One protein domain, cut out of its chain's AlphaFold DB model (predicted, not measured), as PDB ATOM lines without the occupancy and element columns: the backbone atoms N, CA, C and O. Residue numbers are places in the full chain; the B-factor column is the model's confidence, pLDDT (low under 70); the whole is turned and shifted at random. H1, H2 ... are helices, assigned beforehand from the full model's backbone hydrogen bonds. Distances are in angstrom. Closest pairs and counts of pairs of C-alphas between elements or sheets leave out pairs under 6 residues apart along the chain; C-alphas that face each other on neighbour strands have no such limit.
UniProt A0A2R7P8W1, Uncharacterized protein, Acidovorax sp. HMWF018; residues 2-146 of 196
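This is residues 2 to 146 of the 196 residues of an uncharacterized protein of Acidovorax sp. HMWF018 (UniProt A0A2R7P8W1). One very long helix, H2, is the shaft of an elongated model: H1 folds back along one end of it as a short helical hairpin, and a small head of H3, H4 and H5 gathers at the other end. H4 and H5 pack on H2 and H3 packs on H4, while H6 slants off H2 near the head and its residues 138 to 146 stick out; the shaft is bare over residues 25 to 42. The printed part has 145 residues with six named helices, H1 to H6 in chain order, and no named strand; the class is all helix. It is extended, with a radius of gyration of the C-alphas of 24.8 A and spans of 81 by 32 by 27 A.

H2, residues 14 to 63, measures 72.4 A from its first C-alpha at (8.819, 10.665, 132.320) to its last at (46.928, 71.704, 124.065). Before it stands H1, residues 2 to 10, 12.5 A long. After it come H3, residues 76 to 91, 22.6 A; H4, residues 96 to 107, 16.4 A; and H5, residues 113 to 120, 10.3 A. H6, residues 127 to 146, is 28.5 A long and ends with C-alpha 146 at (36.929, 35.938, 106.146).

H2 is the hub, touching four other helices. With residues 14 to 24 alone it touches H1, at a shallow tilt of 19 degrees, opposite ways; their closest C-alphas, those of Leu 8 and Ala 17, are 5.3 A apart. Residues 49 to 56 of H2 touch residues 96 to 101 of H4, closest at the C-alphas of Phe 53 and Thr 97, 4.8 A; the tilt of 36 degrees is only just steep, and they run the same way. Residues 56 to 63 of H2 touch H5, closest at the C-alphas of Ala 63 and Gln 115, 5.3 A, at a shallow tilt of 14 degrees, opposite ways. Residues 47 to 51 of H2 touch residues 129 to 134 of H6 at a steep tilt of 64 degrees, with the C-alphas of Val 48 and Val 130 closest at 5.5 A. H3 touches H4 at a steep tilt of 52 degrees, closest at the C-alphas of Lys 86 and Ala 99, 4.8 A; H2 and H3 are apart. In all six helices each O i to N i+4 pair is within hydrogen-bond range.

The two farthest C-alphas, those of Gly 12 and Glu 72, are 81.8 A apart. The printed part has no cut. The link from H2 to H3, residues 64 to 75, is long. The mean pLDDT of the printed part is 86.6; residues 126 to 135, 138 and 142 are under 70.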
ATOM      1  N   GLU A   2      19.741  19.590 136.553       85.75
ATOM      2  CA  GLU A   2      20.160  18.450 135.698       85.75
ATOM      3  C   GLU A   2      20.306  17.110 136.439       85.75
ATOM      4  O   GLU A   2      19.811  16.085 135.981       85.75
ATOM      5  N   LYS A   3      20.921  17.109 137.630       91.62
ATOM      6  CA  LYS A   3      21.025  15.896 138.467       91.62
ATOM      7  C   LYS A   3      19.657  15.318 138.853       91.62
ATOM      8  O   LYS A   3      19.507  14.110 138.970       91.62
ATOM      9  N   GLU A   4      18.672  16.187 139.044       87.44
ATOM     10  CA  GLU A   4      17.301  15.822 139.405       87.44
ATOM     11  C   GLU A   4      16.516  15.332 138.179       87.44
ATOM     12  O   GLU A   4      15.786  14.354 138.274       87.44
ATOM     13  N   TYR A   5      16.768  15.910 137.001       88.38
ATOM     14  CA  TYR A   5      16.267  15.402 135.721       88.38
ATOM     15  C   TYR A   5      16.754  13.972 135.441       88.38
ATOM     16  O   TYR A   5      15.945  13.098 135.134       88.38
ATOM     17  N   ASN A   6      18.047  13.703 135.640       88.62
ATOM     18  CA  ASN A   6      18.618  12.363 135.458       88.62
ATOM     19  C   ASN A   6      18.042  11.338 136.449       88.62
ATOM     20  O   ASN A   6      17.873  10.172 136.099       88.62
ATOM     21  N   LYS A   7      17.711  11.774 137.670       91.75
ATOM     22  CA  LYS A   7      17.051  10.934 138.673       91.75
ATOM     23  C   LYS A   7      15.620  10.572 138.254       91.75
ATOM     24  O   LYS A   7      15.284   9.395 138.254       91.75
ATOM     25  N   LEU A   8      14.825  11.550 137.810       90.00
ATOM     26  CA  LEU A   8      13.449  11.326 137.340       90.00
ATOM     27  C   LEU A   8      13.387  10.417 136.103       90.00
ATOM     28  O   LEU A   8      12.467   9.614 135.975       90.00
ATOM     29  N   LEU A   9      14.383  10.502 135.212       88.62
ATOM     30  CA  LEU A   9      14.538   9.552 134.106       88.62
ATOM     31  C   LEU A   9      14.798   8.123 134.600       88.62
ATOM     32  O   LEU A   9      14.185   7.187 134.093       88.62
ATOM     33  N   GLY A  10      15.697   7.955 135.575       90.94
ATOM     34  CA  GLY A  10      16.018   6.647 136.157       90.94
ATOM     35  C   GLY A  10      14.860   6.025 136.945       90.94
ATOM     36  O   GLY A  10      14.735   4.806 136.983       90.94
ATOM     37  N   GLU A  11      13.993   6.854 137.528       92.06
ATOM     38  CA  GLU A  11      12.786   6.443 138.260       92.06
ATOM     39  C   GLU A  11      11.576   6.186 137.337       92.06
ATOM     40  O   GLU A  11      10.525   5.755 137.805       92.06
ATOM     41  N   GLY A  12      11.707   6.422 136.024       91.12
ATOM     42  CA  GLY A  12      10.627   6.237 135.049       91.12
ATOM     43  C   GLY A  12       9.533   7.310 135.106       91.12
ATOM     44  O   GLY A  12       8.507   7.182 134.439       91.12
ATOM     45  N   GLU A  13       9.741   8.395 135.857       93.50
ATOM     46  CA  GLU A  13       8.797   9.508 135.996       93.50
ATOM     47  C   GLU A  13       8.891  10.477 134.798       93.50
ATOM     48  O   GLU A  13       9.247  11.652 134.933       93.50
ATOM     49  N   LEU A  14       8.579   9.976 133.596       90.38
ATOM     50  CA  LEU A  14       8.819  10.665 132.320       90.38
ATOM     51  C   LEU A  14       8.121  12.031 132.208       90.38
ATOM     52  O   LEU A  14       8.728  12.978 131.708       90.38
ATOM     53  N   ASP A  15       6.896  12.174 132.722       92.31
ATOM     54  CA  ASP A  15       6.153  13.445 132.679       92.31
ATOM     55  C   ASP A  15       6.828  14.537 133.518       92.31
ATOM     56  O   ASP A  15       6.969  15.689 133.091       92.31
ATOM     57  N   LYS A  16       7.318  14.175 134.709       90.50
ATOM     58  CA  LYS A  16       8.052  15.100 135.582       90.50
ATOM     59  C   LYS A  16       9.433  15.411 135.012       90.50
ATOM     60  O   LYS A  16       9.865  16.563 135.074       90.50
ATOM     61  N   ALA A  17      10.102  14.427 134.407       89.88
ATOM     62  CA  ALA A  17      11.365  14.634 133.705       89.88
ATOM     63  C   ALA A  17      11.196  15.601 132.516       89.88
ATOM     64  O   ALA A  17      11.989  16.532 132.362       89.88
ATOM     65  N   ALA A  18      10.136  15.452 131.715       92.00
ATOM     66  CA  ALA A  18       9.822  16.350 130.606       92.00
ATOM     67  C   ALA A  18       9.537  17.784 131.088       92.00
ATOM     68  O   ALA A  18      10.094  18.745 130.548       92.00
ATOM     69  N   ALA A  19       8.744  17.939 132.154       92.38
ATOM     70  CA  ALA A  19       8.474  19.240 132.763       92.38
ATOM     71  C   ALA A  19       9.750  19.904 133.318       92.38
ATOM     72  O   ALA A  19       9.951  21.111 133.154       92.38
ATOM     73  N   LEU A  20      10.641  19.129 133.947       91.81
ATOM     74  CA  LEU A  20      11.914  19.634 134.456       91.81
ATOM     75  C   LEU A  20      12.880  20.008 133.323       91.81
ATOM     76  O   LEU A  20      13.530  21.049 133.407       91.81
ATOM     77  N   MET A  21      12.925  19.241 132.228       90.94
ATOM     78  CA  MET A  21      13.709  19.600 131.042       90.94
ATOM     79  C   MET A  21      13.221  20.911 130.416       90.94
ATOM     80  O   MET A  21      14.037  21.752 130.037       90.94
ATOM     81  N   ALA A  22      11.904  21.120 130.323       93.56
ATOM     82  CA  ALA A  22      11.346  22.372 129.815       93.56
ATOM     83  C   ALA A  22      11.809  23.577 130.656       93.56
ATOM     84  O   ALA A  22      12.234  24.590 130.092       93.56
ATOM     85  N   LYS A  23      11.816  23.434 131.990       91.44
ATOM     86  CA  LYS A  23      12.331  24.451 132.922       91.44
ATOM     87  C   LYS A  23      13.834  24.687 132.764       91.44
ATOM     88  O   LYS A  23      14.248  25.842 132.733       91.44
ATOM     89  N   ILE A  24      14.637  23.628 132.615       92.31
ATOM     90  CA  ILE A  24      16.088  23.738 132.370       92.31
ATOM     91  C   ILE A  24      16.345  24.530 131.087       92.31
ATOM     92  O   ILE A  24      17.035  25.542 131.127       92.31
ATOM     93  N   ARG A  25      15.705  24.156 129.973       94.12
ATOM     94  CA  ARG A  25      15.859  24.856 128.687       94.12
ATOM     95  C   ARG A  25      15.417  26.318 128.758       94.12
ATOM     96  O   ARG A  25      16.019  27.177 128.121       94.12
ATOM     97  N   GLN A  26      14.350  26.616 129.501       93.38
ATOM     98  CA  GLN A  26      13.905  27.994 129.714       93.38
ATOM     99  C   GLN A  26      14.936  28.796 130.517       93.38
ATOM    100  O   GLN A  26      15.273  29.914 130.126       93.38
ATOM    101  N   ALA A  27      15.471  28.218 131.594       90.19
ATOM    102  CA  ALA A  27      16.515  28.845 132.395       90.19
ATOM    103  C   ALA A  27      17.793  29.073 131.571       90.19
ATOM    104  O   ALA A  27      18.318  30.182 131.559       90.19
ATOM    105  N   GLU A  28      18.249  28.081 130.807       92.25
ATOM    106  CA  GLU A  28      19.405  28.209 129.911       92.25
ATOM    107  C   GLU A  28      19.226  29.316 128.872       92.25
ATOM    108  O   GLU A  28      20.133  30.131 128.693       92.25
ATOM    109  N   ARG A  29      18.059  29.395 128.216       93.50
ATOM    110  CA  ARG A  29      17.757  30.484 127.274       93.50
ATOM    111  C   ARG A  29      17.835  31.847 127.952       93.50
ATOM    112  O   ARG A  29      18.556  32.704 127.456       93.50
ATOM    113  N   SER A  30      17.205  32.009 129.117       89.31
ATOM    114  CA  SER A  30      17.249  33.274 129.865       89.31
ATOM    115  C   SER A  30      18.674  33.677 130.274       89.31
ATOM    116  O   SER A  30      19.058  34.836 130.147       89.31
ATOM    117  N   VAL A  31      19.504  32.717 130.697       90.50
ATOM    118  CA  VAL A  31      20.916  32.959 131.033       90.50
ATOM    119  C   VAL A  31      21.717  33.341 129.791       90.50
ATOM    120  O   VAL A  31      22.588  34.207 129.866       90.50
ATOM    121  N   ASN A  32      21.449  32.707 128.650       91.12
ATOM    122  CA  ASN A  32      22.123  33.018 127.395       91.12
ATOM    123  C   ASN A  32      21.727  34.397 126.855       91.12
ATOM    124  O   ASN A  32      22.607  35.130 126.403       91.12
ATOM    125  N   GLU A  33      20.453  34.771 126.947       90.44
ATOM    126  CA  GLU A  33      19.955  36.111 126.614       90.44
ATOM    127  C   GLU A  33      20.603  37.161 127.519       90.44
ATOM    128  O   GLU A  33      21.308  38.033 127.021       90.44
ATOM    129  N   ALA A  34      20.540  36.988 128.843       84.00
ATOM    130  CA  ALA A  34      21.160  37.915 129.790       84.00
ATOM    131  C   ALA A  34      22.678  38.058 129.575       84.00
ATOM    132  O   ALA A  34      23.225  39.160 129.598       84.00
ATOM    133  N   LYS A  35      23.393  36.953 129.315       86.75
ATOM    134  CA  LYS A  35      24.824  37.001 128.959       86.75
ATOM    135  C   LYS A  35      25.065  37.747 127.650       86.75
ATOM    136  O   LYS A  35      26.106  38.390 127.512       86.75
ATOM    137  N   SER A  36      24.164  37.619 126.682       87.25
ATOM    138  CA  SER A  36      24.264  38.312 125.398       87.25
ATOM    139  C   SER A  36      24.034  39.809 125.578       87.25
ATOM    140  O   SER A  36      24.868  40.588 125.125       87.25
ATOM    141  N   ASP A  37      23.016  40.205 126.340       81.62
ATOM    142  CA  ASP A  37      22.728  41.604 126.667       81.62
ATOM    143  C   ASP A  37      23.895  42.259 127.408       81.62
ATOM    144  O   ASP A  37      24.340  43.345 127.039       81.62
ATOM    145  N   LEU A  38      24.482  41.564 128.390       82.00
ATOM    146  CA  LEU A  38      25.677  42.041 129.093       82.00
ATOM    147  C   LEU A  38      26.873  42.218 128.149       82.00
ATOM    148  O   LEU A  38      27.617  43.193 128.261       82.00
ATOM    149  N   LYS A  39      27.075  41.292 127.203       85.62
ATOM    150  CA  LYS A  39      28.144  41.409 126.200       85.62
ATOM    151  C   LYS A  39      27.902  42.579 125.252       85.62
ATOM    152  O   LYS A  39      28.868  43.264 124.918       85.62
ATOM    153  N   ILE A  40      26.658  42.801 124.834       84.94
ATOM    154  CA  ILE A  40      26.270  43.932 123.985       84.94
ATOM    155  C   ILE A  40      26.520  45.234 124.741       84.94
ATOM    156  O   ILE A  40      27.303  46.049 124.265       84.94
ATOM    157  N   ALA A  41      25.983  45.386 125.952       75.56
ATOM    158  CA  ALA A  41      26.187  46.572 126.781       75.56
ATOM    159  C   ALA A  41      27.680  46.856 127.029       75.56
ATOM    160  O   ALA A  41      28.132  47.994 126.906       75.56
ATOM    161  N   ALA A  42      28.481  45.821 127.301       78.50
ATOM    162  CA  ALA A  42      29.927  45.966 127.454       78.50
ATOM    163  C   ALA A  42      30.626  46.382 126.147       78.50
ATOM    164  O   ALA A  42      31.583  47.154 126.179       78.50
ATOM    165  N   ALA A  43      30.189  45.870 124.994       82.56
ATOM    166  CA  ALA A  43      30.723  46.279 123.697       82.56
ATOM    167  C   ALA A  43      30.356  47.734 123.370       82.56
ATOM    168  O   ALA A  43      31.213  48.488 122.914       82.56
ATOM    169  N   GLU A  44      29.123  48.148 123.659       83.44
ATOM    170  CA  GLU A  44      28.684  49.530 123.484       83.44
ATOM    171  C   GLU A  44      29.455  50.491 124.380       83.44
ATOM    172  O   GLU A  44      29.953  51.501 123.892       83.44
ATOM    173  N   ALA A  45      29.628  50.153 125.660       80.38
ATOM    174  CA  ALA A  45      30.418  50.957 126.585       80.38
ATOM    175  C   ALA A  45      31.867  51.126 126.099       80.38
ATOM    176  O   ALA A  45      32.398  52.234 126.138       80.38
ATOM    177  N   ARG A  46      32.493  50.057 125.582       85.38
ATOM    178  CA  ARG A  46      33.847  50.129 125.003       85.38
ATOM    179  C   ARG A  46      33.904  51.006 123.756       85.38
ATOM    180  O   ARG A  46      34.836  51.788 123.635       85.38
ATOM    181  N   ALA A  47      32.931  50.891 122.852       85.06
ATOM    182  CA  ALA A  47      32.873  51.727 121.653       85.06
ATOM    183  C   ALA A  47      32.664  53.206 122.010       85.06
ATOM    184  O   ALA A  47      33.334  54.077 121.482       85.06
ATOM    185  N   VAL A  48      31.773  53.511 122.956       85.81
ATOM    186  CA  VAL A  48      31.579  54.893 123.423       85.81
ATOM    187  C   VAL A  48      32.861  55.440 124.047       85.81
ATOM    188  O   VAL A  48      33.228  56.585 123.793       85.81
ATOM    189  N   GLU A  49      33.546  54.639 124.861       88.38
ATOM    190  CA  GLU A  49      34.748  55.086 125.557       88.38
ATOM    191  C   GLU A  49      35.947  55.263 124.626       88.38
ATOM    192  O   GLU A  49      36.724  56.188 124.829       88.38
ATOM    193  N   ARG A  50      36.093  54.444 123.585       87.62
ATOM    194  CA  ARG A  50      37.144  54.652 122.582       87.62
ATOM    195  C   ARG A  50      36.897  55.904 121.738       87.62
ATOM    196  O   ARG A  50      37.827  56.681 121.550       87.62
ATOM    197  N   ALA A  51      35.657  56.164 121.323       88.19
ATOM    198  CA  ALA A  51      35.305  57.420 120.662       88.19
ATOM    199  C   ALA A  51      35.579  58.625 121.577       88.19
ATOM    200  O   ALA A  51      36.126  59.637 121.138       88.19
ATOM    201  N   ARG A  52      35.249  58.513 122.872       88.12
ATOM    202  CA  ARG A  52      35.582  59.540 123.870       88.12
ATOM    203  C   ARG A  52      37.091  59.743 123.996       88.12
ATOM    204  O   ARG A  52      37.533  60.886 124.050       88.12
ATOM    205  N   PHE A  53      37.843  58.651 124.042       90.62
ATOM    206  CA  PHE A  53      39.293  58.667 124.153       90.62
ATOM    207  C   PHE A  53      39.931  59.380 122.961       90.62
ATOM    208  O   PHE A  53      40.742  60.267 123.179       90.62
ATOM    209  N   GLY A  54      39.508  59.078 121.728       89.81
ATOM    210  CA  GLY A  54      40.001  59.769 120.531       89.81
ATOM    211  C   GLY A  54      39.780  61.283 120.594       89.81
ATOM    212  O   GLY A  54      40.712  62.053 120.408       89.81
ATOM    213  N   LEU A  55      38.577  61.720 120.983       89.38
ATOM    214  CA  LEU A  55      38.277  63.149 121.148       89.38
ATOM    215  C   LEU A  55      39.089  63.815 122.272       89.38
ATOM    216  O   LEU A  55      39.386  65.007 122.195       89.38
ATOM    217  N   ALA A  56      39.383  63.091 123.355       89.94
ATOM    218  CA  ALA A  56      40.238  63.604 124.422       89.94
ATOM    219  C   ALA A  56      41.691  63.715 123.961       89.94
ATOM    220  O   ALA A  56      42.323  64.727 124.239       89.94
ATOM    221  N   LEU A  57      42.185  62.705 123.241       91.81
ATOM    222  CA  LEU A  57      43.533  62.673 122.694       91.81
ATOM    223  C   LEU A  57      43.770  63.859 121.757       91.81
ATOM    224  O   LEU A  57      44.673  64.641 122.017       91.81
ATOM    225  N   GLU A  58      42.878  64.088 120.788       91.19
ATOM    226  CA  GLU A  58      42.964  65.235 119.867       91.19
ATOM    227  C   GLU A  58      43.037  66.579 120.616       91.19
ATOM    228  O   GLU A  58      43.780  67.490 120.249       91.19
ATOM    229  N   ARG A  59      42.268  66.728 121.704       90.44
ATOM    230  CA  ARG A  59      42.303  67.943 122.539       90.44
ATOM    231  C   ARG A  59      43.598  68.071 123.328       90.44
ATOM    232  O   ARG A  59      44.056  69.193 123.533       90.44
ATOM    233  N   ILE A  60      44.134  66.954 123.812       91.06
ATOM    234  CA  ILE A  60      45.396  66.901 124.550       91.06
ATOM    235  C   ILE A  60      46.542  67.250 123.601       91.06
ATOM    236  O   ILE A  60      47.270  68.189 123.892       91.06
ATOM    237  N   GLU A  61      46.649  66.610 122.441       91.56
ATOM    238  CA  GLU A  61      47.680  66.900 121.433       91.56
ATOM    239  C   GLU A  61      47.631  68.364 120.966       91.56
ATOM    240  O   GLU A  61      48.663  69.017 120.823       91.56
ATOM    241  N   ALA A  62      46.432  68.941 120.822       91.88
ATOM    242  CA  ALA A  62      46.275  70.357 120.485       91.88
ATOM    243  C   ALA A  62      46.663  71.328 121.624       91.88
ATOM    244  O   ALA A  62      46.936  72.504 121.368       91.88
ATOM    245  N   ALA A  63      46.629  70.884 122.886       92.19
ATOM    246  CA  ALA A  63      46.928  71.704 124.065       92.19
ATOM    247  C   ALA A  63      48.343  71.478 124.633       92.19
ATOM    248  O   ALA A  63      48.849  72.337 125.364       92.19
ATOM    249  N   TYR A  64      48.963  70.347 124.301       91.94
ATOM    250  CA  TYR A  64      50.282  69.912 124.749       91.94
ATOM    251  C   TYR A  64      51.125  69.520 123.530       91.94
ATOM    252  O   TYR A  64      51.190  68.339 123.196       91.94
ATOM    253  N   PRO A  65      51.793  70.489 122.879       92.75
ATOM    254  CA  PRO A  65      52.594  70.226 121.683       92.75
ATOM    255  C   PRO A  65      53.673  69.158 121.902       92.75
ATOM    256  O   PRO A  65      53.899  68.326 121.038       92.75
ATOM    257  N   GLN A  66      54.249  69.102 123.104       92.50
ATOM    258  CA  GLN A  66      55.233  68.091 123.498       92.50
ATOM    259  C   GLN A  66      54.715  66.643 123.554       92.50
ATOM    260  O   GLN A  66      55.509  65.717 123.626       92.50
ATOM    261  N   LEU A  67      53.396  66.432 123.536       92.31
ATOM    262  CA  LEU A  67      52.780  65.099 123.480       92.31
ATOM    263  C   LEU A  67      52.286  64.741 122.072       92.31
ATOM    264  O   LEU A  67      51.719  63.669 121.884       92.31
ATOM    265  N   ASN A  68      52.450  65.639 121.102       92.69
ATOM    266  CA  ASN A  68      52.007  65.443 119.732       92.69
ATOM    267  C   ASN A  68      53.194  65.029 118.855       92.69
ATOM    268  O   ASN A  68      54.083  65.841 118.626       92.69
ATOM    269  N   GLU A  69      53.173  63.797 118.342       90.56
ATOM    270  CA  GLU A  69      54.226  63.220 117.488       90.56
ATOM    271  C   GLU A  69      54.516  64.042 116.220       90.56
ATOM    272  O   GLU A  69      55.636  64.020 115.712       90.56
ATOM    273  N   ASP A  70      53.531  64.797 115.726       92.19
ATOM    274  CA  ASP A  70      53.666  65.635 114.532       92.19
ATOM    275  C   ASP A  70      54.239  67.037 114.835       92.19
ATOM    276  O   ASP A  70      54.425  67.844 113.917       92.19
ATOM    277  N   HIS A  71      54.489  67.371 116.107       93.88
ATOM    278  CA  HIS A  71      55.002  68.677 116.525       93.88
ATOM    279  C   HIS A  71      56.518  68.653 116.761       93.88
ATOM    280  O   HIS A  71      57.079  67.673 117.238       93.88
ATOM    281  N   GLU A  72      57.198  69.767 116.479       92.62
ATOM    282  CA  GLU A  72      58.657  69.886 116.648       92.62
ATOM    283  C   GLU A  72      59.126  69.723 118.103       92.62
ATOM    284  O   GLU A  72      60.196  69.180 118.354       92.62
ATOM    285  N   ASP A  73      58.290  70.146 119.051       92.44
ATOM    286  CA  ASP A  73      58.529  70.022 120.496       92.44
ATOM    287  C   ASP A  73      58.238  68.617 121.063       92.44
ATOM    288  O   ASP A  73      58.225  68.463 122.285       92.44
ATOM    289  N   TYR A  74      57.940  67.615 120.225       94.88
ATOM    290  CA  TYR A  74      57.577  66.273 120.685       94.88
ATOM    291  C   TYR A  74      58.653  65.650 121.581       94.88
ATOM    292  O   TYR A  74      59.822  65.542 121.206       94.88
ATOM    293  N   ASP A  75      58.221  65.172 122.746       93.81
ATOM    294  CA  ASP A  75      59.053  64.473 123.714       93.81
ATOM    295  C   ASP A  75      58.571  63.021 123.851       93.81
ATOM    296  O   ASP A  75      57.557  62.721 124.491       93.81
ATOM    297  N   ALA A  76      59.313  62.111 123.215       93.12
ATOM    298  CA  ALA A  76      59.009  60.685 123.207       93.12
ATOM    299  C   ALA A  76      59.125  60.045 124.600       93.12
ATOM    300  O   ALA A  76      58.319  59.177 124.931       93.12
ATOM    301  N   GLU A  77      60.092  60.479 125.419       94.38
ATOM    302  CA  GLU A  77      60.281  59.956 126.780       94.38
ATOM    303  C   GLU A  77      59.103  60.372 127.664       94.38
ATOM    304  O   GLU A  77      58.506  59.549 128.361       94.38
ATOM    305  N   LEU A  78      58.686  61.637 127.562       92.50
ATOM    306  CA  LEU A  78      57.505  62.123 128.265       92.50
ATOM    307  C   LEU A  78      56.229  61.393 127.821       92.50
ATOM    308  O   LEU A  78      55.359  61.098 128.648       92.50
ATOM    309  N   MET A  79      56.086  61.109 126.525       92.94
ATOM    310  CA  MET A  79      54.942  60.354 126.021       92.94
ATOM    311  C   MET A  79      54.939  58.917 126.564       92.94
ATOM    312  O   MET A  79      53.887  58.427 126.982       92.94
ATOM    313  N   GLU A  80      56.095  58.254 126.628       95.25
ATOM    314  CA  GLU A  80      56.231  56.928 127.242       95.25
ATOM    315  C   GLU A  80      55.796  56.947 128.718       95.25
ATOM    316  O   GLU A  80      54.925  56.165 129.114       95.25
ATOM    317  N   ASP A  81      56.267  57.925 129.496       93.12
ATOM    318  CA  ASP A  81      55.860  58.118 130.894       93.12
ATOM    319  C   ASP A  81      54.340  58.327 131.039       93.12
ATOM    320  O   ASP A  81      53.695  57.783 131.949       93.12
ATOM    321  N   VAL A  82      53.724  59.095 130.129       93.94
ATOM    322  CA  VAL A  82      52.265  59.300 130.097       93.94
ATOM    323  C   VAL A  82      51.534  57.984 129.819       93.94
ATOM    324  O   VAL A  82      50.518  57.707 130.469       93.94
ATOM    325  N   VAL A  83      52.025  57.157 128.893       93.88
ATOM    326  CA  VAL A  83      51.434  55.845 128.568       93.88
ATOM    327  C   VAL A  83      51.553  54.872 129.740       93.88
ATOM    328  O   VAL A  83      50.579  54.175 130.066       93.88
ATOM    329  N   ASP A  84      52.694  54.849 130.416       95.25
ATOM    330  CA  ASP A  84      52.927  53.994 131.577       95.25
ATOM    331  C   ASP A  84      52.035  54.389 132.753       95.25
ATOM    332  O   ASP A  84      51.349  53.548 133.357       95.25
ATOM    333  N   LEU A  85      51.945  55.689 133.038       94.50
ATOM    334  CA  LEU A  85      51.088  56.197 134.099       94.50
ATOM    335  C   LEU A  85      49.598  56.007 133.772       94.50
ATOM    336  O   LEU A  85      48.818  55.623 134.653       94.50
ATOM    337  N   LYS A  86      49.196  56.189 132.508       94.62
ATOM    338  CA  LYS A  86      47.853  55.837 132.018       94.62
ATOM    339  C   LYS A  86      47.560  54.363 132.288       94.62
ATOM    340  O   LYS A  86      46.529  54.047 132.882       94.62
ATOM    341  N   SER A  87      48.471  53.465 131.921       94.75
ATOM    342  CA  SER A  87      48.322  52.020 132.136       94.75
ATOM    343  C   SER A  87      48.178  51.677 133.623       94.75
ATOM    344  O   SER A  87      47.355  50.839 134.004       94.75
ATOM    345  N   ALA A  88      48.915  52.364 134.500       95.88
ATOM    346  CA  ALA A  88      48.770  52.220 135.946       95.88
ATOM    347  C   ALA A  88      47.401  52.705 136.459       95.88
ATOM    348  O   ALA A  88      46.826  52.085 137.360       95.88
ATOM    349  N   TYR A  89      46.849  53.787 135.903       93.75
ATOM    350  CA  TYR A  89      45.513  54.274 136.256       93.75
ATOM    351  C   TYR A  89      44.385  53.383 135.728       93.75
ATOM    352  O   TYR A  89      43.418  53.148 136.454       93.75
ATOM    353  N   GLU A  90      44.522  52.815 134.531       92.50
ATOM    354  CA  GLU A  90      43.579  51.818 134.010       92.50
ATOM    355  C   GLU A  90      43.539  50.571 134.907       92.50
ATOM    356  O   GLU A  90      42.461  50.092 135.259       92.50
ATOM    357  N   ARG A  91      44.700  50.100 135.391       93.75
ATOM    358  CA  ARG A  91      44.773  49.006 136.384       93.75
ATOM    359  C   ARG A  91      44.096  49.353 137.715       93.75
ATOM    360  O   ARG A  91      43.659  48.449 138.422       93.75
ATOM    361  N   LYS A  92      43.979  50.641 138.054       92.50
ATOM    362  CA  LYS A  92      43.223  51.141 139.219       92.50
ATOM    363  C   LYS A  92      41.721  51.302 138.943       92.50
ATOM    364  O   LYS A  92      40.997  51.759 139.823       92.50
ATOM    365  N   GLY A  93      41.251  50.923 137.755       89.19
ATOM    366  CA  GLY A  93      39.838  50.936 137.379       89.19
ATOM    367  C   GLY A  93      39.357  52.235 136.734       89.19
ATOM    368  O   GLY A  93      38.150  52.403 136.569       89.19
ATOM    369  N   LEU A  94      40.255  53.159 136.370       90.44
ATOM    370  CA  LEU A  94      39.867  54.337 135.591       90.44
ATOM    371  C   LEU A  94      39.571  53.938 134.141       90.44
ATOM    372  O   LEU A  94      40.164  53.002 133.604       90.44
ATOM    373  N   THR A  95      38.666  54.674 133.493       90.88
ATOM    374  CA  THR A  95      38.462  54.527 132.049       90.88
ATOM    375  C   THR A  95      39.683  55.059 131.288       90.88
ATOM    376  O   THR A  95      40.367  55.945 131.810       90.88
ATOM    377  N   PRO A  96      39.960  54.582 130.061       91.00
ATOM    378  CA  PRO A  96      41.090  55.050 129.257       91.00
ATOM    379  C   PRO A  96      41.180  56.573 129.133       91.00
ATOM    380  O   PRO A  96      42.269  57.131 129.270       91.00
ATOM    381  N   THR A  97      40.044  57.257 128.945       92.25
ATOM    382  CA  THR A  97      40.005  58.726 128.864       92.25
ATOM    383  C   THR A  97      40.453  59.368 130.175       92.25
ATOM    384  O   THR A  97      41.366  60.190 130.187       92.25
ATOM    385  N   ALA A  98      39.845  58.964 131.295       90.56
ATOM    386  CA  ALA A  98      40.150  59.531 132.605       90.56
ATOM    387  C   ALA A  98      41.585  59.211 133.049       90.56
ATOM    388  O   ALA A  98      42.245  60.034 133.680       90.56
ATOM    389  N   ALA A  99      42.077  58.017 132.714       93.81
ATOM    390  CA  ALA A  99      43.445  57.600 132.976       93.81
ATOM    391  C   ALA A  99      44.451  58.480 132.225       93.81
ATOM    392  O   ALA A  99      45.423  58.926 132.830       93.81
ATOM    393  N   MET A 100      44.194  58.775 130.946       92.50
ATOM    394  CA  MET A 100      45.055  59.647 130.149       92.50
ATOM    395  C   MET A 100      45.034  61.091 130.648       92.50
ATOM    396  O   MET A 100      46.091  61.654 130.900       92.50
ATOM    397  N   GLN A 101      43.849  61.664 130.875       92.62
ATOM    398  CA  GLN A 101      43.715  63.029 131.402       92.62
ATOM    399  C   GLN A 101      44.467  63.197 132.727       92.62
ATOM    400  O   GLN A 101      45.208  64.161 132.907       92.62
ATOM    401  N   LYS A 102      44.347  62.214 133.626       93.06
ATOM    402  CA  LYS A 102      45.046  62.218 134.913       93.06
ATOM    403  C   LYS A 102      46.555  61.998 134.787       93.06
ATOM    404  O   LYS A 102      47.310  62.553 135.581       93.06
ATOM    405  N   ALA A 103      47.000  61.187 133.828       93.69
ATOM    406  CA  ALA A 103      48.423  60.992 133.560       93.69
ATOM    407  C   ALA A 103      49.068  62.291 133.057       93.69
ATOM    408  O   ALA A 103      50.062  62.739 133.628       93.69
ATOM    409  N   VAL A 104      48.437  62.945 132.077       92.62
ATOM    410  CA  VAL A 104      48.888  64.236 131.538       92.62
ATOM    411  C   VAL A 104      48.859  65.321 132.616       92.62
ATOM    412  O   VAL A 104      49.835  66.050 132.774       92.62
ATOM    413  N   GLU A 105      47.807  65.384 133.441       93.38
ATOM    414  CA  GLU A 105      47.749  66.309 134.583       93.38
ATOM    415  C   GLU A 105      48.916  66.113 135.550       93.38
ATOM    416  O   GLU A 105      49.459  67.080 136.081       93.38
ATOM    417  N   LYS A 106      49.294  64.860 135.809       93.44
ATOM    418  CA  LYS A 106      50.309  64.542 136.806       93.44
ATOM    419  C   LYS A 106      51.730  64.821 136.321       93.44
ATOM    420  O   LYS A 106      52.557  65.193 137.151       93.44
ATOM    421  N   LEU A 107      51.998  64.601 135.036       90.81
ATOM    422  CA  LEU A 107      53.333  64.732 134.446       90.81
ATOM    423  C   LEU A 107      53.586  66.130 133.882       90.81
ATOM    424  O   LEU A 107      54.664  66.678 134.081       90.81
ATOM    425  N   VAL A 108      52.585  66.728 133.234       89.50
ATOM    426  CA  VAL A 108      52.725  68.011 132.530       89.50
ATOM    427  C   VAL A 108      52.030  69.159 133.262       89.50
ATOM    428  O   VAL A 108      52.486  70.302 133.222       89.50
ATOM    429  N   GLY A 109      50.944  68.870 133.983       87.38
ATOM    430  CA  GLY A 109      50.162  69.885 134.687       87.38
ATOM    431  C   GLY A 109      49.295  70.744 133.764       87.38
ATOM    432  O   GLY A 109      49.160  70.481 132.574       87.38
ATOM    433  N   LYS A 110      48.668  71.777 134.338       86.31
ATOM    434  CA  LYS A 110      47.764  72.714 133.651       86.31
ATOM    435  C   LYS A 110      48.324  74.131 133.771       86.31
ATOM    436  O   LYS A 110      48.115  74.787 134.786       86.31
ATOM    437  N   ALA A 111      49.048  74.605 132.764       79.44
ATOM    438  CA  ALA A 111      49.591  75.966 132.755       79.44
ATOM    439  C   ALA A 111      48.669  76.969 132.042       79.44
ATOM    440  O   ALA A 111      48.714  78.167 132.320       79.44
ATOM    441  N   THR A 112      47.820  76.503 131.118       84.06
ATOM    442  CA  THR A 112      46.936  77.366 130.319       84.06
ATOM    443  C   THR A 112      45.467  76.956 130.403       84.06
ATOM    444  O   THR A 112      45.133  75.796 130.619       84.06
ATOM    445  N   LYS A 113      44.554  77.891 130.108       82.12
ATOM    446  CA  LYS A 113      43.111  77.590 130.019       82.12
ATOM    447  C   LYS A 113      42.775  76.519 128.970       82.12
ATOM    448  O   LYS A 113      41.795  75.798 129.120       82.12
ATOM    449  N   LYS A 114      43.570  76.415 127.895       83.06
ATOM    450  CA  LYS A 114      43.415  75.352 126.885       83.06
ATOM    451  C   LYS A 114      43.759  73.980 127.471       83.06
ATOM    452  O   LYS A 114      43.052  73.014 127.210       83.06
ATOM    453  N   GLN A 115      44.799  73.925 128.295       85.06
ATOM    454  CA  GLN A 115      45.260  72.730 129.000       85.06
ATOM    455  C   GLN A 115      44.293  72.289 130.108       85.06
ATOM    456  O   GLN A 115      43.984  71.102 130.210       85.06
ATOM    457  N   GLU A 116      43.734  73.239 130.864       84.56
ATOM    458  CA  GLU A 116      42.630  72.983 131.800       84.56
ATOM    459  C   GLU A 116      41.429  72.376 131.068       84.56
ATOM    460  O   GLU A 116      40.931  71.320 131.448       84.56
ATOM    461  N   ALA A 117      41.006  72.981 129.952       84.94
ATOM    462  CA  ALA A 117      39.900  72.457 129.160       84.94
ATOM    463  C   ALA A 117      40.192  71.060 128.576       84.94
ATOM    464  O   ALA A 117      39.286  70.230 128.517       84.94
ATOM    465  N   ALA A 118      41.426  70.768 128.161       83.69
ATOM    466  CA  ALA A 118      41.797  69.453 127.635       83.69
ATOM    467  C   ALA A 118      41.715  68.341 128.701       83.69
ATOM    468  O   ALA A 118      41.289  67.224 128.399       83.69
ATOM    469  N   ILE A 119      42.068  68.654 129.951       85.06
ATOM    470  CA  ILE A 119      42.101  67.674 131.045       85.06
ATOM    471  C   ILE A 119      40.758  67.563 131.774       85.06
ATOM    472  O   ILE A 119      40.315  66.456 132.061       85.06
ATOM    473  N   ASP A 120      40.096  68.681 132.072       83.62
ATOM    474  CA  ASP A 120      38.923  68.688 132.959       83.62
ATOM    475  C   ASP A 120      37.605  68.448 132.222       83.62
ATOM    476  O   ASP A 120      36.579  68.137 132.834       83.62
ATOM    477  N   THR A 121      37.595  68.569 130.892       82.44
ATOM    478  CA  THR A 121      36.378  68.305 130.122       82.44
ATOM    479  C   THR A 121      36.237  66.821 129.831       82.44
ATOM    480  O   THR A 121      37.083  66.208 129.188       82.44
ATOM    481  N   THR A 122      35.114  66.228 130.236       76.81
ATOM    482  CA  THR A 122      34.705  64.926 129.698       76.81
ATOM    483  C   THR A 122      34.143  65.145 128.291       76.81
ATOM    484  O   THR A 122      33.113  65.818 128.158       76.81
ATOM    485  N   PRO A 123      34.758  64.606 127.221       76.81
ATOM    486  CA  PRO A 123      34.232  64.798 125.879       76.81
ATOM    487  C   PRO A 123      32.841  64.177 125.752       76.81
ATOM    488  O   PRO A 123      32.598  63.016 126.111       76.81
ATOM    489  N   ARG A 124      31.901  64.970 125.229       75.69
ATOM    490  CA  ARG A 124      30.588  64.466 124.841       75.69
ATOM    491  C   ARG A 124      30.763  63.654 123.570       75.69
ATOM    492  O   ARG A 124      31.177  64.208 122.561       75.69
ATOM    493  N   VAL A 125      30.397  62.378 123.621       72.94
ATOM    494  CA  VAL A 125      30.468  61.490 122.461       72.94
ATOM    495  C   VAL A 125      29.223  61.701 121.593       72.94
ATOM    496  O   VAL A 125      28.107  61.440 122.057       72.94
ATOM    497  N   PRO A 126      29.355  62.194 120.352       69.88
ATOM    498  CA  PRO A 126      28.249  62.253 119.409       69.88
ATOM    499  C   PRO A 126      27.828  60.837 119.007       69.88
ATOM    500  O   PRO A 126      28.663  59.963 118.787       69.88
ATOM    501  N   ALA A 127      26.528  60.610 118.807       65.94
ATOM    502  CA  ALA A 127      26.023  59.310 118.351       65.94
ATOM    503  C   ALA A 127      26.648  58.849 117.014       65.94
ATOM    504  O   ALA A 127      26.755  57.648 116.759       65.94
ATOM    505  N   LYS A 128      27.083  59.802 116.175       65.12
ATOM    506  CA  LYS A 128      27.755  59.546 114.893       65.12
ATOM    507  C   LYS A 128      29.113  58.860 115.068       65.12
ATOM    508  O   LYS A 128      29.398  57.933 114.314       65.12
ATOM    509  N   ASP A 129      29.887  59.236 116.080       64.38
ATOM    510  CA  ASP A 129      31.245  58.714 116.277       64.38
ATOM    511  C   ASP A 129      31.208  57.289 116.831       64.38
ATOM    512  O   ASP A 129      31.901  56.406 116.332       64.38
ATOM    513  N   VAL A 130      30.263  57.004 117.737       66.69
ATOM    514  CA  VAL A 130      29.997  55.629 118.196       66.69
ATOM    515  C   VAL A 130      29.535  54.741 117.035       66.69
ATOM    516  O   VAL A 130      29.890  53.567 116.952       66.69
ATOM    517  N   ALA A 131      28.717  55.272 116.121       64.00
ATOM    518  CA  ALA A 131      28.264  54.523 114.950       64.00
ATOM    519  C   ALA A 131      29.404  54.253 113.955       64.00
ATOM    520  O   ALA A 131      29.477  53.154 113.403       64.00
ATOM    521  N   ALA A 132      30.295  55.223 113.734       63.22
ATOM    522  CA  ALA A 132      31.478  55.053 112.896       63.22
ATOM    523  C   ALA A 132      32.434  54.004 113.482       63.22
ATOM    524  O   ALA A 132      32.923  53.137 112.758       63.22
ATOM    525  N   GLU A 133      32.636  54.022 114.795       69.31
ATOM    526  CA  GLU A 133      33.506  53.068 115.468       69.31
ATOM    527  C   GLU A 133      32.942  51.641 115.480       69.31
ATOM    528  O   GLU A 133      33.639  50.700 115.098       69.31
ATOM    529  N   ARG A 134      31.648  51.471 115.787       69.81
ATOM    530  CA  ARG A 134      30.973  50.165 115.666       69.81
ATOM    531  C   ARG A 134      31.095  49.590 114.252       69.81
ATOM    532  O   ARG A 134      31.273  48.383 114.096       69.81
ATOM    533  N   LYS A 135      31.009  50.436 113.216       67.38
ATOM    534  CA  LYS A 135      31.207  50.016 111.820       67.38
ATOM    535  C   LYS A 135      32.642  49.554 111.565       67.38
ATOM    536  O   LYS A 135      32.812  48.493 110.973       67.38
ATOM    537  N   LYS A 136      33.656  50.300 112.022       71.25
ATOM    538  CA  LYS A 136      35.073  49.903 111.888       71.25
ATOM    539  C   LYS A 136      35.338  48.546 112.548       71.25
ATOM    540  O   LYS A 136      35.915  47.666 111.914       71.25
ATOM    541  N   ASP A 137      34.839  48.344 113.765       74.19
ATOM    542  CA  ASP A 137      34.971  47.073 114.485       74.19
ATOM    543  C   ASP A 137      34.240  45.921 113.781       74.19
ATOM    544  O   ASP A 137      34.772  44.813 113.682       74.19
ATOM    545  N   ALA A 138      33.038  46.169 113.250       69.31
ATOM    546  CA  ALA A 138      32.292  45.174 112.485       69.31
ATOM    547  C   ALA A 138      33.028  44.769 111.200       69.31
ATOM    548  O   ALA A 138      33.113  43.577 110.894       69.31
ATOM    549  N   VAL A 139      33.603  45.735 110.475       70.94
ATOM    550  CA  VAL A 139      34.421  45.471 109.282       70.94
ATOM    551  C   VAL A 139      35.659  44.665 109.658       70.94
ATOM    552  O   VAL A 139      35.883  43.617 109.060       70.94
ATOM    553  N   LYS A 140      36.408  45.066 110.694       76.94
ATOM    554  CA  LYS A 140      37.589  44.325 111.165       76.94
ATOM    555  C   LYS A 140      37.247  42.884 111.546       76.94
ATOM    556  O   LYS A 140      37.892  41.956 111.076       76.94
ATOM    557  N   LYS A 141      36.175  42.681 112.316       77.44
ATOM    558  CA  LYS A 141      35.704  41.340 112.694       77.44
ATOM    559  C   LYS A 141      35.293  40.506 111.478       77.44
ATOM    560  O   LYS A 141      35.512  39.298 111.470       77.44
ATOM    561  N   THR A 142      34.691  41.136 110.472       69.12
ATOM    562  CA  THR A 142      34.321  40.466 109.219       69.12
ATOM    563  C   THR A 142      35.567  40.069 108.434       69.12
ATOM    564  O   THR A 142      35.652  38.929 108.001       69.12
ATOM    565  N   LEU A 143      36.556  40.956 108.314       73.81
ATOM    566  CA  LEU A 143      37.838  40.659 107.666       73.81
ATOM    567  C   LEU A 143      38.580  39.518 108.377       73.81
ATOM    568  O   LEU A 143      39.014  38.576 107.722       73.81
ATOM    569  N   ASP A 144      38.640  39.542 109.711       76.94
ATOM    570  CA  ASP A 144      39.240  38.470 110.514       76.94
ATOM    571  C   ASP A 144      38.495  37.137 110.345       76.94
ATOM    572  O   ASP A 144      39.113  36.071 110.343       76.94
ATOM    573  N   ALA A 145      37.164  37.174 110.221       75.75
ATOM    574  CA  ALA A 145      36.355  35.986 109.969       75.75
ATOM    575  C   ALA A 145      36.595  35.438 108.558       75.75
ATOM    576  O   ALA A 145      36.824  34.242 108.425       75.75
ATOM    577  N   VAL A 146      36.622  36.303 107.538       73.56
ATOM    578  CA  VAL A 146      36.929  35.938 106.146       73.56
ATOM    579  C   VAL A 146      38.321  35.320 106.040       73.56
ATOM    580  O   VAL A 146      38.477  34.297 105.385       73.56
TER     581      VAL A 146